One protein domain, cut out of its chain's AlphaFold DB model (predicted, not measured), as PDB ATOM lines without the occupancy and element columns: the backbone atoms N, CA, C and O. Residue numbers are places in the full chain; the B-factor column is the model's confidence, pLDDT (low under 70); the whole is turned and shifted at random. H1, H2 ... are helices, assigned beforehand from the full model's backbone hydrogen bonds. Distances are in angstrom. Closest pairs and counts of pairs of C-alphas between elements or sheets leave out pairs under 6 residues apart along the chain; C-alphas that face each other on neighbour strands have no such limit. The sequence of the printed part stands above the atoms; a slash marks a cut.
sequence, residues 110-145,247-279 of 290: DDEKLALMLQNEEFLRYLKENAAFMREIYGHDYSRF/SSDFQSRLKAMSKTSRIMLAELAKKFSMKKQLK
ATOM      1  N   ASP A 110     321.932 450.055 340.139       74.94
ATOM      2  CA  ASP A 110     322.154 448.729 339.562       74.94
ATOM      3  C   ASP A 110     323.651 448.492 339.384       74.94
ATOM      4  O   ASP A 110     324.368 449.387 338.915       74.94
ATOM      5  N   ASP A 111     324.134 447.300 339.743       76.81
ATOM      6  CA  ASP A 111     325.555 446.938 339.676       76.81
ATOM      7  C   ASP A 111     326.193 447.342 338.332       76.81
ATOM      8  O   ASP A 111     327.357 447.739 338.276       76.81
ATOM      9  N   GLU A 112     325.423 447.260 337.242       79.38
ATOM     10  CA  GLU A 112     325.829 447.634 335.885       79.38
ATOM     11  C   GLU A 112     325.996 449.144 335.715       79.38
ATOM     12  O   GLU A 112     327.021 449.601 335.203       79.38
ATOM     13  N   LYS A 113     325.032 449.927 336.203       79.25
ATOM     14  CA  LYS A 113     325.094 451.388 336.188       79.25
ATOM     15  C   LYS A 113     326.227 451.887 337.072       79.25
ATOM     16  O   LYS A 113     326.964 452.780 336.657       79.25
ATOM     17  N   LEU A 114     326.439 451.283 338.243       78.56
ATOM     18  CA  LEU A 114     327.585 451.644 339.067       78.56
ATOM     19  C   LEU A 114     328.907 451.239 338.400       78.56
ATOM     20  O   LEU A 114     329.847 452.028 338.416       78.56
ATOM     21  N   ALA A 115     328.999 450.059 337.780       79.75
ATOM     22  CA  ALA A 115     330.204 449.656 337.057       79.75
ATOM     23  C   ALA A 115     330.556 450.648 335.936       79.75
ATOM     24  O   ALA A 115     331.716 451.041 335.819       79.75
ATOM     25  N   LEU A 116     329.560 451.114 335.174       80.88
ATOM     26  CA  LEU A 116     329.734 452.165 334.166       80.88
ATOM     27  C   LEU A 116     330.180 453.492 334.791       80.88
ATOM     28  O   LEU A 116     331.067 454.166 334.273       80.88
ATOM     29  N   MET A 117     329.614 453.863 335.940       79.62
ATOM     30  CA  MET A 117     330.032 455.068 336.656       79.62
ATOM     31  C   MET A 117     331.460 454.954 337.195       79.62
ATOM     32  O   MET A 117     332.207 455.920 337.122       79.62
ATOM     33  N   LEU A 118     331.877 453.787 337.680       83.69
ATOM     34  CA  LEU A 118     333.243 453.548 338.151       83.69
ATOM     35  C   LEU A 118     334.280 453.545 337.019       83.69
ATOM     36  O   LEU A 118     335.457 453.753 337.299       83.69
ATOM     37  N   GLN A 119     333.864 453.342 335.766       80.56
ATOM     38  CA  GLN A 119     334.712 453.569 334.589       80.56
ATOM     39  C   GLN A 119     334.853 455.061 334.251       80.56
ATOM     40  O   GLN A 119     335.793 455.452 333.567       80.56
ATOM     41  N   ASN A 120     333.938 455.907 334.729       83.31
ATOM     42  CA  ASN A 120     333.971 457.340 334.478       83.31
ATOM     43  C   ASN A 120     334.932 458.048 335.449       83.31
ATOM     44  O   ASN A 120     334.673 458.153 336.653       83.31
ATOM     45  N   GLU A 121     336.018 458.606 334.912       81.50
ATOM     46  CA  GLU A 121     337.027 459.335 335.689       81.50
ATOM     47  C   GLU A 121     336.465 460.561 336.423       81.50
ATOM     48  O   GLU A 121     336.911 460.880 337.527       81.50
ATOM     49  N   GLU A 122     335.441 461.219 335.872       82.69
ATOM     50  CA  GLU A 122     334.788 462.361 336.522       82.69
ATOM     51  C   GLU A 122     334.023 461.921 337.776       82.69
ATOM     52  O   GLU A 122     334.036 462.619 338.790       82.69
ATOM     53  N   PHE A 123     333.403 460.737 337.745       84.69
ATOM     54  CA  PHE A 123     332.750 460.181 338.925       84.69
ATOM     55  C   PHE A 123     333.778 459.752 339.973       84.69
ATOM     56  O   PHE A 123     333.613 460.060 341.151       84.69
ATOM     57  N   LEU A 124     334.877 459.114 339.564       83.88
ATOM     58  CA  LEU A 124     335.967 458.768 340.481       83.88
ATOM     59  C   LEU A 124     336.567 460.011 341.143       83.88
ATOM     60  O   LEU A 124     336.858 459.992 342.340       83.88
ATOM     61  N   ARG A 125     336.726 461.104 340.393       82.69
ATOM     62  CA  ARG A 125     337.157 462.390 340.941       82.69
ATOM     63  C   ARG A 125     336.125 462.956 341.916       82.69
ATOM     64  O   ARG A 125     336.499 463.333 343.020       82.69
ATOM     65  N   TYR A 126     334.841 462.922 341.565       84.88
ATOM     66  CA  TYR A 126     333.749 463.348 342.445       84.88
ATOM     67  C   TYR A 126     333.693 462.546 343.758       84.88
ATOM     68  O   TYR A 126     333.464 463.111 344.827       84.88
ATOM     69  N   LEU A 127     333.965 461.238 343.706       87.19
ATOM     70  CA  LEU A 127     334.103 460.401 344.899       87.19
ATOM     71  C   LEU A 127     335.303 460.814 345.753       87.19
ATOM     72  O   LEU A 127     335.175 460.932 346.970       87.19
ATOM     73  N   LYS A 128     336.457 461.056 345.120       82.06
ATOM     74  CA  LYS A 128     337.691 461.483 345.799       82.06
ATOM     75  C   LYS A 128     337.575 462.873 346.429       82.06
ATOM     76  O   LYS A 128     338.219 463.131 347.440       82.06
ATOM     77  N   GLU A 129     336.756 463.752 345.858       83.62
ATOM     78  CA  GLU A 129     336.470 465.086 346.400       83.62
ATOM     79  C   GLU A 129     335.529 465.035 347.619       83.62
ATOM     80  O   GLU A 129     335.512 465.961 348.435       83.62
ATOM     81  N   ASN A 130     334.774 463.947 347.810       87.00
ATOM     82  CA  ASN A 130     333.904 463.808 348.970       87.00
ATOM     83  C   ASN A 130     334.697 463.397 350.227       87.00
ATOM     84  O   ASN A 130     334.923 462.218 350.495       87.00
ATOM     85  N   ALA A 131     335.080 464.381 351.047       82.50
ATOM     86  CA  ALA A 131     335.868 464.158 352.264       82.50
ATOM     87  C   ALA A 131     335.189 463.234 353.294       82.50
ATOM     88  O   ALA A 131     335.875 462.548 354.047       82.50
ATOM     89  N   ALA A 132     333.852 463.204 353.351       84.69
ATOM     90  CA  ALA A 132     333.126 462.304 354.247       84.69
ATOM     91  C   ALA A 132     333.279 460.843 353.808       84.69
ATOM     92  O   ALA A 132     333.673 460.005 354.612       84.69
ATOM     93  N   PHE A 133     333.075 460.573 352.520       87.25
ATOM     94  CA  PHE A 133     333.296 459.261 351.925       87.25
ATOM     95  C   PHE A 133     334.752 458.810 352.053       87.25
ATOM     96  O   PHE A 133     335.019 457.689 352.471       87.25
ATOM     97  N   MET A 134     335.705 459.699 351.763       85.06
ATOM     98  CA  MET A 134     337.126 459.369 351.861       85.06
ATOM     99  C   MET A 134     337.562 459.059 353.300       85.06
ATOM    100  O   MET A 134     338.351 458.139 353.509       85.06
ATOM    101  N   ARG A 135     337.014 459.755 354.304       84.38
ATOM    102  CA  ARG A 135     337.228 459.404 355.719       84.38
ATOM    103  C   ARG A 135     336.624 458.057 356.086       84.38
ATOM    104  O   ARG A 135     337.227 457.344 356.873       84.38
ATOM    105  N   GLU A 136     335.482 457.696 355.518       86.50
ATOM    106  CA  GLU A 136     334.844 456.409 355.798       86.50
ATOM    107  C   GLU A 136     335.679 455.234 355.249       86.50
ATOM    108  O   GLU A 136     335.923 454.258 355.956       86.50
ATOM    109  N   ILE A 137     336.200 455.334 354.018       86.69
ATOM    110  CA  ILE A 137     336.967 454.234 353.398       86.69
ATOM    111  C   ILE A 137     338.434 454.145 353.870       86.69
ATOM    112  O   ILE A 137     339.041 453.070 353.813       86.69
ATOM    113  N   TYR A 138     339.026 455.257 354.323       83.06
ATOM    114  CA  TYR A 138     340.419 455.314 354.793       83.06
ATOM    115  C   TYR A 138     340.552 455.457 356.318       83.06
ATOM    116  O   TYR A 138     341.649 455.285 356.845       83.06
ATOM    117  N   GLY A 139     339.468 455.741 357.041       80.94
ATOM    118  CA  GLY A 139     339.481 455.938 358.490       80.94
ATOM    119  C   GLY A 139     340.491 457.001 358.935       80.94
ATOM    120  O   GLY A 139     340.682 458.035 358.289       80.94
ATOM    121  N   HIS A 140     341.190 456.719 360.036       70.19
ATOM    122  CA  HIS A 140     342.246 457.577 360.587       70.19
ATOM    123  C   HIS A 140     343.451 457.762 359.655       70.19
ATOM    124  O   HIS A 140     344.191 458.742 359.796       70.19
ATOM    125  N   ASP A 141     343.642 456.866 358.683       70.31
ATOM    126  CA  ASP A 141     344.739 456.990 357.731       70.31
ATOM    127  C   ASP A 141     344.521 458.145 356.748       70.31
ATOM    128  O   ASP A 141     345.489 458.696 356.221       70.31
ATOM    129  N   TYR A 142     343.268 458.567 356.539       73.56
ATOM    130  CA  TYR A 142     342.939 459.683 355.655       73.56
ATOM    131  C   TYR A 142     343.736 460.945 356.015       73.56
ATOM    132  O   TYR A 142     344.315 461.588 355.142       73.56
ATOM    133  N   SER A 143     343.854 461.253 357.310       67.25
ATOM    134  CA  SER A 143     344.615 462.407 357.800       67.25
ATOM    135  C   SER A 143     346.120 462.253 357.584       67.25
ATOM    136  O   SER A 143     346.782 463.217 357.217       67.25
ATOM    137  N   ARG A 144     346.675 461.046 357.755       64.25
ATOM    138  CA  ARG A 144     348.110 460.782 357.541       64.25
ATOM    139  C   ARG A 144     348.506 460.888 356.069       64.25
ATOM    140  O   ARG A 144     349.633 461.272 355.766       64.25
ATOM    141  N   PHE A 145     347.586 460.558 355.166       55.91
ATOM    142  CA  PHE A 145     347.822 460.598 353.725       55.91
ATOM    143  C   PHE A 145     347.501 461.959 353.098       55.91
ATOM    144  O   PHE A 145     348.240 462.399 352.220       55.91
ATOM    145  N   SER A 247     345.409 454.415 341.301       62.22
ATOM    146  CA  SER A 247     344.076 453.949 340.899       62.22
ATOM    147  C   SER A 247     343.814 452.494 341.322       62.22
ATOM    148  O   SER A 247     342.665 452.137 341.583       62.22
ATOM    149  N   SER A 248     344.868 451.686 341.493       66.81
ATOM    150  CA  SER A 248     344.813 450.313 342.019       66.81
ATOM    151  C   SER A 248     344.360 450.229 343.482       66.81
ATOM    152  O   SER A 248     343.550 449.368 343.843       66.81
ATOM    153  N   ASP A 249     344.852 451.129 344.332       74.62
ATOM    154  CA  ASP A 249     344.658 451.065 345.786       74.62
ATOM    155  C   ASP A 249     343.263 451.546 346.151       74.62
ATOM    156  O   ASP A 249     342.570 450.929 346.962       74.62
ATOM    157  N   PHE A 250     342.811 452.599 345.467       77.69
ATOM    158  CA  PHE A 250     341.453 453.103 345.599       77.69
ATOM    159  C   PHE A 250     340.424 452.034 345.221       77.69
ATOM    160  O   PHE A 250     339.487 451.793 345.976       77.69
ATOM    161  N   GLN A 251     340.622 451.331 344.102       73.25
ATOM    162  CA  GLN A 251     339.727 450.247 343.689       73.25
ATOM    163  C   GLN A 251     339.738 449.071 344.669       73.25
ATOM    164  O   GLN A 251     338.700 448.456 344.909       73.25
ATOM    165  N   SER A 252     340.893 448.752 345.249       78.62
ATOM    166  CA  SER A 252     341.008 447.692 346.255       78.62
ATOM    167  C   SER A 252     340.279 448.067 347.550       78.62
ATOM    168  O   SER A 252     339.522 447.257 348.086       78.62
ATOM    169  N   ARG A 253     340.406 449.324 347.997       79.00
ATOM    170  CA  ARG A 253     339.691 449.867 349.166       79.00
ATOM    171  C   ARG A 253     338.181 449.959 348.918       79.00
ATOM    172  O   ARG A 253     337.404 449.566 349.780       79.00
ATOM    173  N   LEU A 254     337.764 450.368 347.715       82.25
ATOM    174  CA  LEU A 254     336.362 450.343 347.280       82.25
ATOM    175  C   LEU A 254     335.767 448.930 347.341       82.25
ATOM    176  O   LEU A 254     334.616 448.760 347.730       82.25
ATOM    177  N   LYS A 255     336.539 447.896 346.992       79.25
ATOM    178  CA  LYS A 255     336.081 446.497 347.068       79.25
ATOM    179  C   LYS A 255     335.923 446.004 348.512       79.25
ATOM    180  O   LYS A 255     335.076 445.149 348.762       79.25
ATOM    181  N   ALA A 256     336.713 446.538 349.445       80.62
ATOM    182  CA  ALA A 256     336.745 446.127 350.850       80.62
ATOM    183  C   ALA A 256     335.935 447.037 351.798       80.62
ATOM    184  O   ALA A 256     335.957 446.826 353.008       80.62
ATOM    185  N   MET A 257     335.227 448.045 351.280       82.44
ATOM    186  CA  MET A 257     334.569 449.055 352.112       82.44
ATOM    187  C   MET A 257     333.374 448.513 352.925       82.44
ATOM    188  O   MET A 257     332.694 447.558 352.515       82.44
ATOM    189  N   SER A 258     333.108 449.169 354.062       87.19
ATOM    190  CA  SER A 258     332.022 448.857 355.003       87.19
ATOM    191  C   SER A 258     330.632 448.999 354.365       87.19
ATOM    192  O   SER A 258     330.459 449.649 353.333       87.19
ATOM    193  N   LYS A 259     329.601 448.402 354.982       82.81
ATOM    194  CA  LYS A 259     328.204 448.529 354.514       82.81
ATOM    195  C   LYS A 259     327.759 449.999 354.458       82.81
ATOM    196  O   LYS A 259     327.147 450.407 353.477       82.81
ATOM    197  N   THR A 260     328.145 450.795 355.453       86.06
ATOM    198  CA  THR A 260     327.931 452.251 355.506       86.06
ATOM    199  C   THR A 260     328.588 452.964 354.325       86.06
ATOM    200  O   THR A 260     327.918 453.717 353.620       86.06
ATOM    201  N   SER A 261     329.847 452.639 354.014       86.31
ATOM    202  CA  SER A 261     330.546 453.180 352.836       86.31
ATOM    203  C   SER A 261     329.814 452.889 351.524       86.31
ATOM    204  O   SER A 261     329.769 453.739 350.637       86.31
ATOM    205  N   ARG A 262     329.237 451.687 351.378       84.75
ATOM    206  CA  ARG A 262     328.511 451.291 350.157       84.75
ATOM    207  C   ARG A 262     327.225 452.088 349.973       84.75
ATOM    208  O   ARG A 262     326.922 452.476 348.849       84.75
ATOM    209  N   ILE A 263     326.507 452.362 351.063       85.81
ATOM    210  CA  ILE A 263     325.314 453.220 351.040       85.81
ATOM    211  C   ILE A 263     325.710 454.629 350.584       85.81
ATOM    212  O   ILE A 263     325.134 455.151 349.631       85.81
ATOM    213  N   MET A 264     326.770 455.198 351.168       86.56
ATOM    214  CA  MET A 264     327.284 456.511 350.760       86.56
ATOM    215  C   MET A 264     327.731 456.540 349.292       86.56
ATOM    216  O   MET A 264     327.488 457.523 348.593       86.56
ATOM    217  N   LEU A 265     328.359 455.467 348.797       88.56
ATOM    218  CA  LEU A 265     328.748 455.352 347.391       88.56
ATOM    219  C   LEU A 265     327.525 455.413 346.465       88.56
ATOM    220  O   LEU A 265     327.542 456.150 345.478       88.56
ATOM    221  N   ALA A 266     326.472 454.657 346.784       86.56
ATOM    222  CA  ALA A 266     325.236 454.645 346.006       86.56
ATOM    223  C   ALA A 266     324.550 456.021 346.018       86.56
ATOM    224  O   ALA A 266     324.106 456.503 344.974       86.56
ATOM    225  N   GLU A 267     324.524 456.703 347.164       86.19
ATOM    226  CA  GLU A 267     324.007 458.072 347.260       86.19
ATOM    227  C   GLU A 267     324.823 459.070 346.432       86.19
ATOM    228  O   GLU A 267     324.259 459.913 345.727       86.19
ATOM    229  N   LEU A 268     326.155 458.981 346.476       89.56
ATOM    230  CA  LEU A 268     327.030 459.836 345.675       89.56
ATOM    231  C   LEU A 268     326.861 459.569 344.179       89.56
ATOM    232  O   LEU A 268     326.875 460.519 343.396       89.56
ATOM    233  N   ALA A 269     326.635 458.316 343.786       88.06
ATOM    234  CA  ALA A 269     326.299 457.953 342.417       88.06
ATOM    235  C   ALA A 269     324.970 458.587 341.968       88.06
ATOM    236  O   ALA A 269     324.915 459.220 340.910       88.06
ATOM    237  N   LYS A 270     323.922 458.526 342.803       85.31
ATOM    238  CA  LYS A 270     322.644 459.210 342.535       85.31
ATOM    239  C   LYS A 270     322.844 460.720 342.357       85.31
ATOM    240  O   LYS A 270     322.436 461.281 341.338       85.31
ATOM    241  N   LYS A 271     323.563 461.369 343.283       85.00
ATOM    242  CA  LYS A 271     323.860 462.815 343.228       85.00
ATOM    243  C   LYS A 271     324.657 463.208 341.985       85.00
ATOM    244  O   LYS A 271     324.357 464.222 341.356       85.00
ATOM    245  N   PHE A 272     325.650 462.407 341.608       85.19
ATOM    246  CA  PHE A 272     326.441 462.648 340.406       85.19
ATOM    247  C   PHE A 272     325.587 462.564 339.136       85.19
ATOM    248  O   PHE A 272     325.685 463.434 338.269       85.19
ATOM    249  N   SER A 273     324.699 461.567 339.056       81.50
ATOM    250  CA  SER A 273     323.760 461.428 337.940       81.50
ATOM    251  C   SER A 273     322.846 462.651 337.821       81.50
ATOM    252  O   SER A 273     322.683 463.171 336.722       81.50
ATOM    253  N   MET A 274     322.305 463.170 338.930       77.81
ATOM    254  CA  MET A 274     321.476 464.388 338.913       77.81
ATOM    255  C   MET A 274     322.269 465.628 338.476       77.81
ATOM    256  O   MET A 274     321.790 466.424 337.671       77.81
ATOM    257  N   LYS A 275     323.516 465.772 338.942       72.50
ATOM    258  CA  LYS A 275     324.402 466.883 338.555       72.50
ATOM    259  C   LYS A 275     324.730 466.877 337.058       72.50
ATOM    260  O   LYS A 275     324.842 467.943 336.456       72.50
ATOM    261  N   LYS A 276     324.877 465.695 336.450       67.31
ATOM    262  CA  LYS A 276     325.063 465.540 334.997       67.31
ATOM    263  C   LYS A 276     323.818 465.955 334.215       67.31
ATOM    264  O   LYS A 276     323.966 466.644 333.214       67.31
ATOM    265  N   GLN A 277     322.624 465.603 334.696       58.44
ATOM    266  CA  GLN A 277     321.360 466.013 334.069       58.44
ATOM    267  C   GLN A 277     321.155 467.539 334.127       58.44
ATOM    268  O   GLN A 277     320.691 468.134 333.163       58.44
ATOM    269  N   LEU A 278     321.600 468.201 335.202       54.31
ATOM    270  CA  LEU A 278     321.522 469.666 335.345       54.31
ATOM    271  C   LEU A 278     322.430 470.449 334.377       54.31
ATOM    272  O   LEU A 278     322.171 471.618 334.119       54.31
ATOM    273  N   LYS A 279     323.480 469.828 333.819       54.69
ATOM    274  CA  LYS A 279     324.316 470.447 332.768       54.69
ATOM    275  C   LYS A 279     323.711 470.329 331.362       54.69
ATOM    276  O   LYS A 279     324.254 470.921 330.436       54.69
TER     277      LYS A 279
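What this domain is: This is residues 110 to 145 and 247 to 279 of the 290 residues of the protein "CUE domain-containing protein" of Halicephalobus sp. NKZ332 (UniProt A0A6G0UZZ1). One long helix, H6, makes a spar, and the shorter helices H1, H2 and H3 run past it as a zigzag with a corner at each link, H2 and H3 packing on it. H5 folds back from the beginning of H6 to reach H3, the small H4 lies beyond H3 at one end of the long axis, and residues 274 to 279, of which 274 to 278 belong to H6, stick out at the other. The printed part has 69 residues with six named helices, H1 to H6 in chain order, and no named strand; the class is all helix. It is compact, with a radius of gyration of the C-alphas of 12.0 A, yet elongated, spanning 36 by 22 by 22 A.

Where its parts are: H6, residues 259 to 278, runs 29.3 A from C-alpha 259 at (328.204, 448.529, 354.514) to C-alpha 278 at (321.522, 469.666, 335.345). H1 is residues 111 to 119, 12.4 A long, beginning at C-alpha 111 at (325.555, 446.938, 339.676). H2 is residues 121 to 129, 12.2 A, and H3 is residues 131 to 138, 10.3 A. H4 is residues 141 to 145, 6.2 A, and H5 is residues 247 to 256, 14.6 A.

How they stand to each other: H6 touches H2 with residues 265 to 272 alone, the closest C-alphas being those of Phe 123 and Phe 272, 6.9 A apart, at a steep tilt of 58 degrees, opposite ways. H6 touches H3 with residues 261 to 265 alone, closest at Glu 136 and Ser 261, C-alphas 6.1 A apart, at a tilt of 37 degrees, only just steep, opposite ways. With residues 266 to 269 alone H6 only just touches H1, with 3 pairs of C-alphas within 8 A, closest at Leu 114 and Ala 269, 7.3 A; at 71 degrees they are only just about perpendicular. H1 and H2 only just touch, with 3 pairs within 8 A, and only at the corner, C-alphas 117 and 123 being closest at 6.2 A; their lines are about perpendicular at 88 degrees. H2 and H3 likewise only just touch, with 3 pairs, only at the corner, closest at C-alphas 128 and 134, 6.4 A. H5 only just touches H3, with 3 pairs, closest at the C-alphas of Ile 137 and Arg 253, 6.7 A, about perpendicular at 78 degrees. H5 and H6 are near each other. H4 is close to H3 but not clearly touching, the C-alphas of Arg 135 and Tyr 142 being 5.7 A apart. Helix packing is mostly crossed. H1 and H5 are apart. In H1 to H6 every O i to N i+4 pair is within hydrogen-bond range.

The domain as a whole: The C-alphas of Arg 144 and Gln 277, the two farthest apart, are 36.0 A apart. Residues 146 to 246 are not printed, and C-alphas 145 and 247 are 14.9 A apart across the cut. The links printed whole are tight. Mean pLDDT of the printed part is 79.4; residues 143 to 145, 247 to 248 and 276 to 279 are under 70.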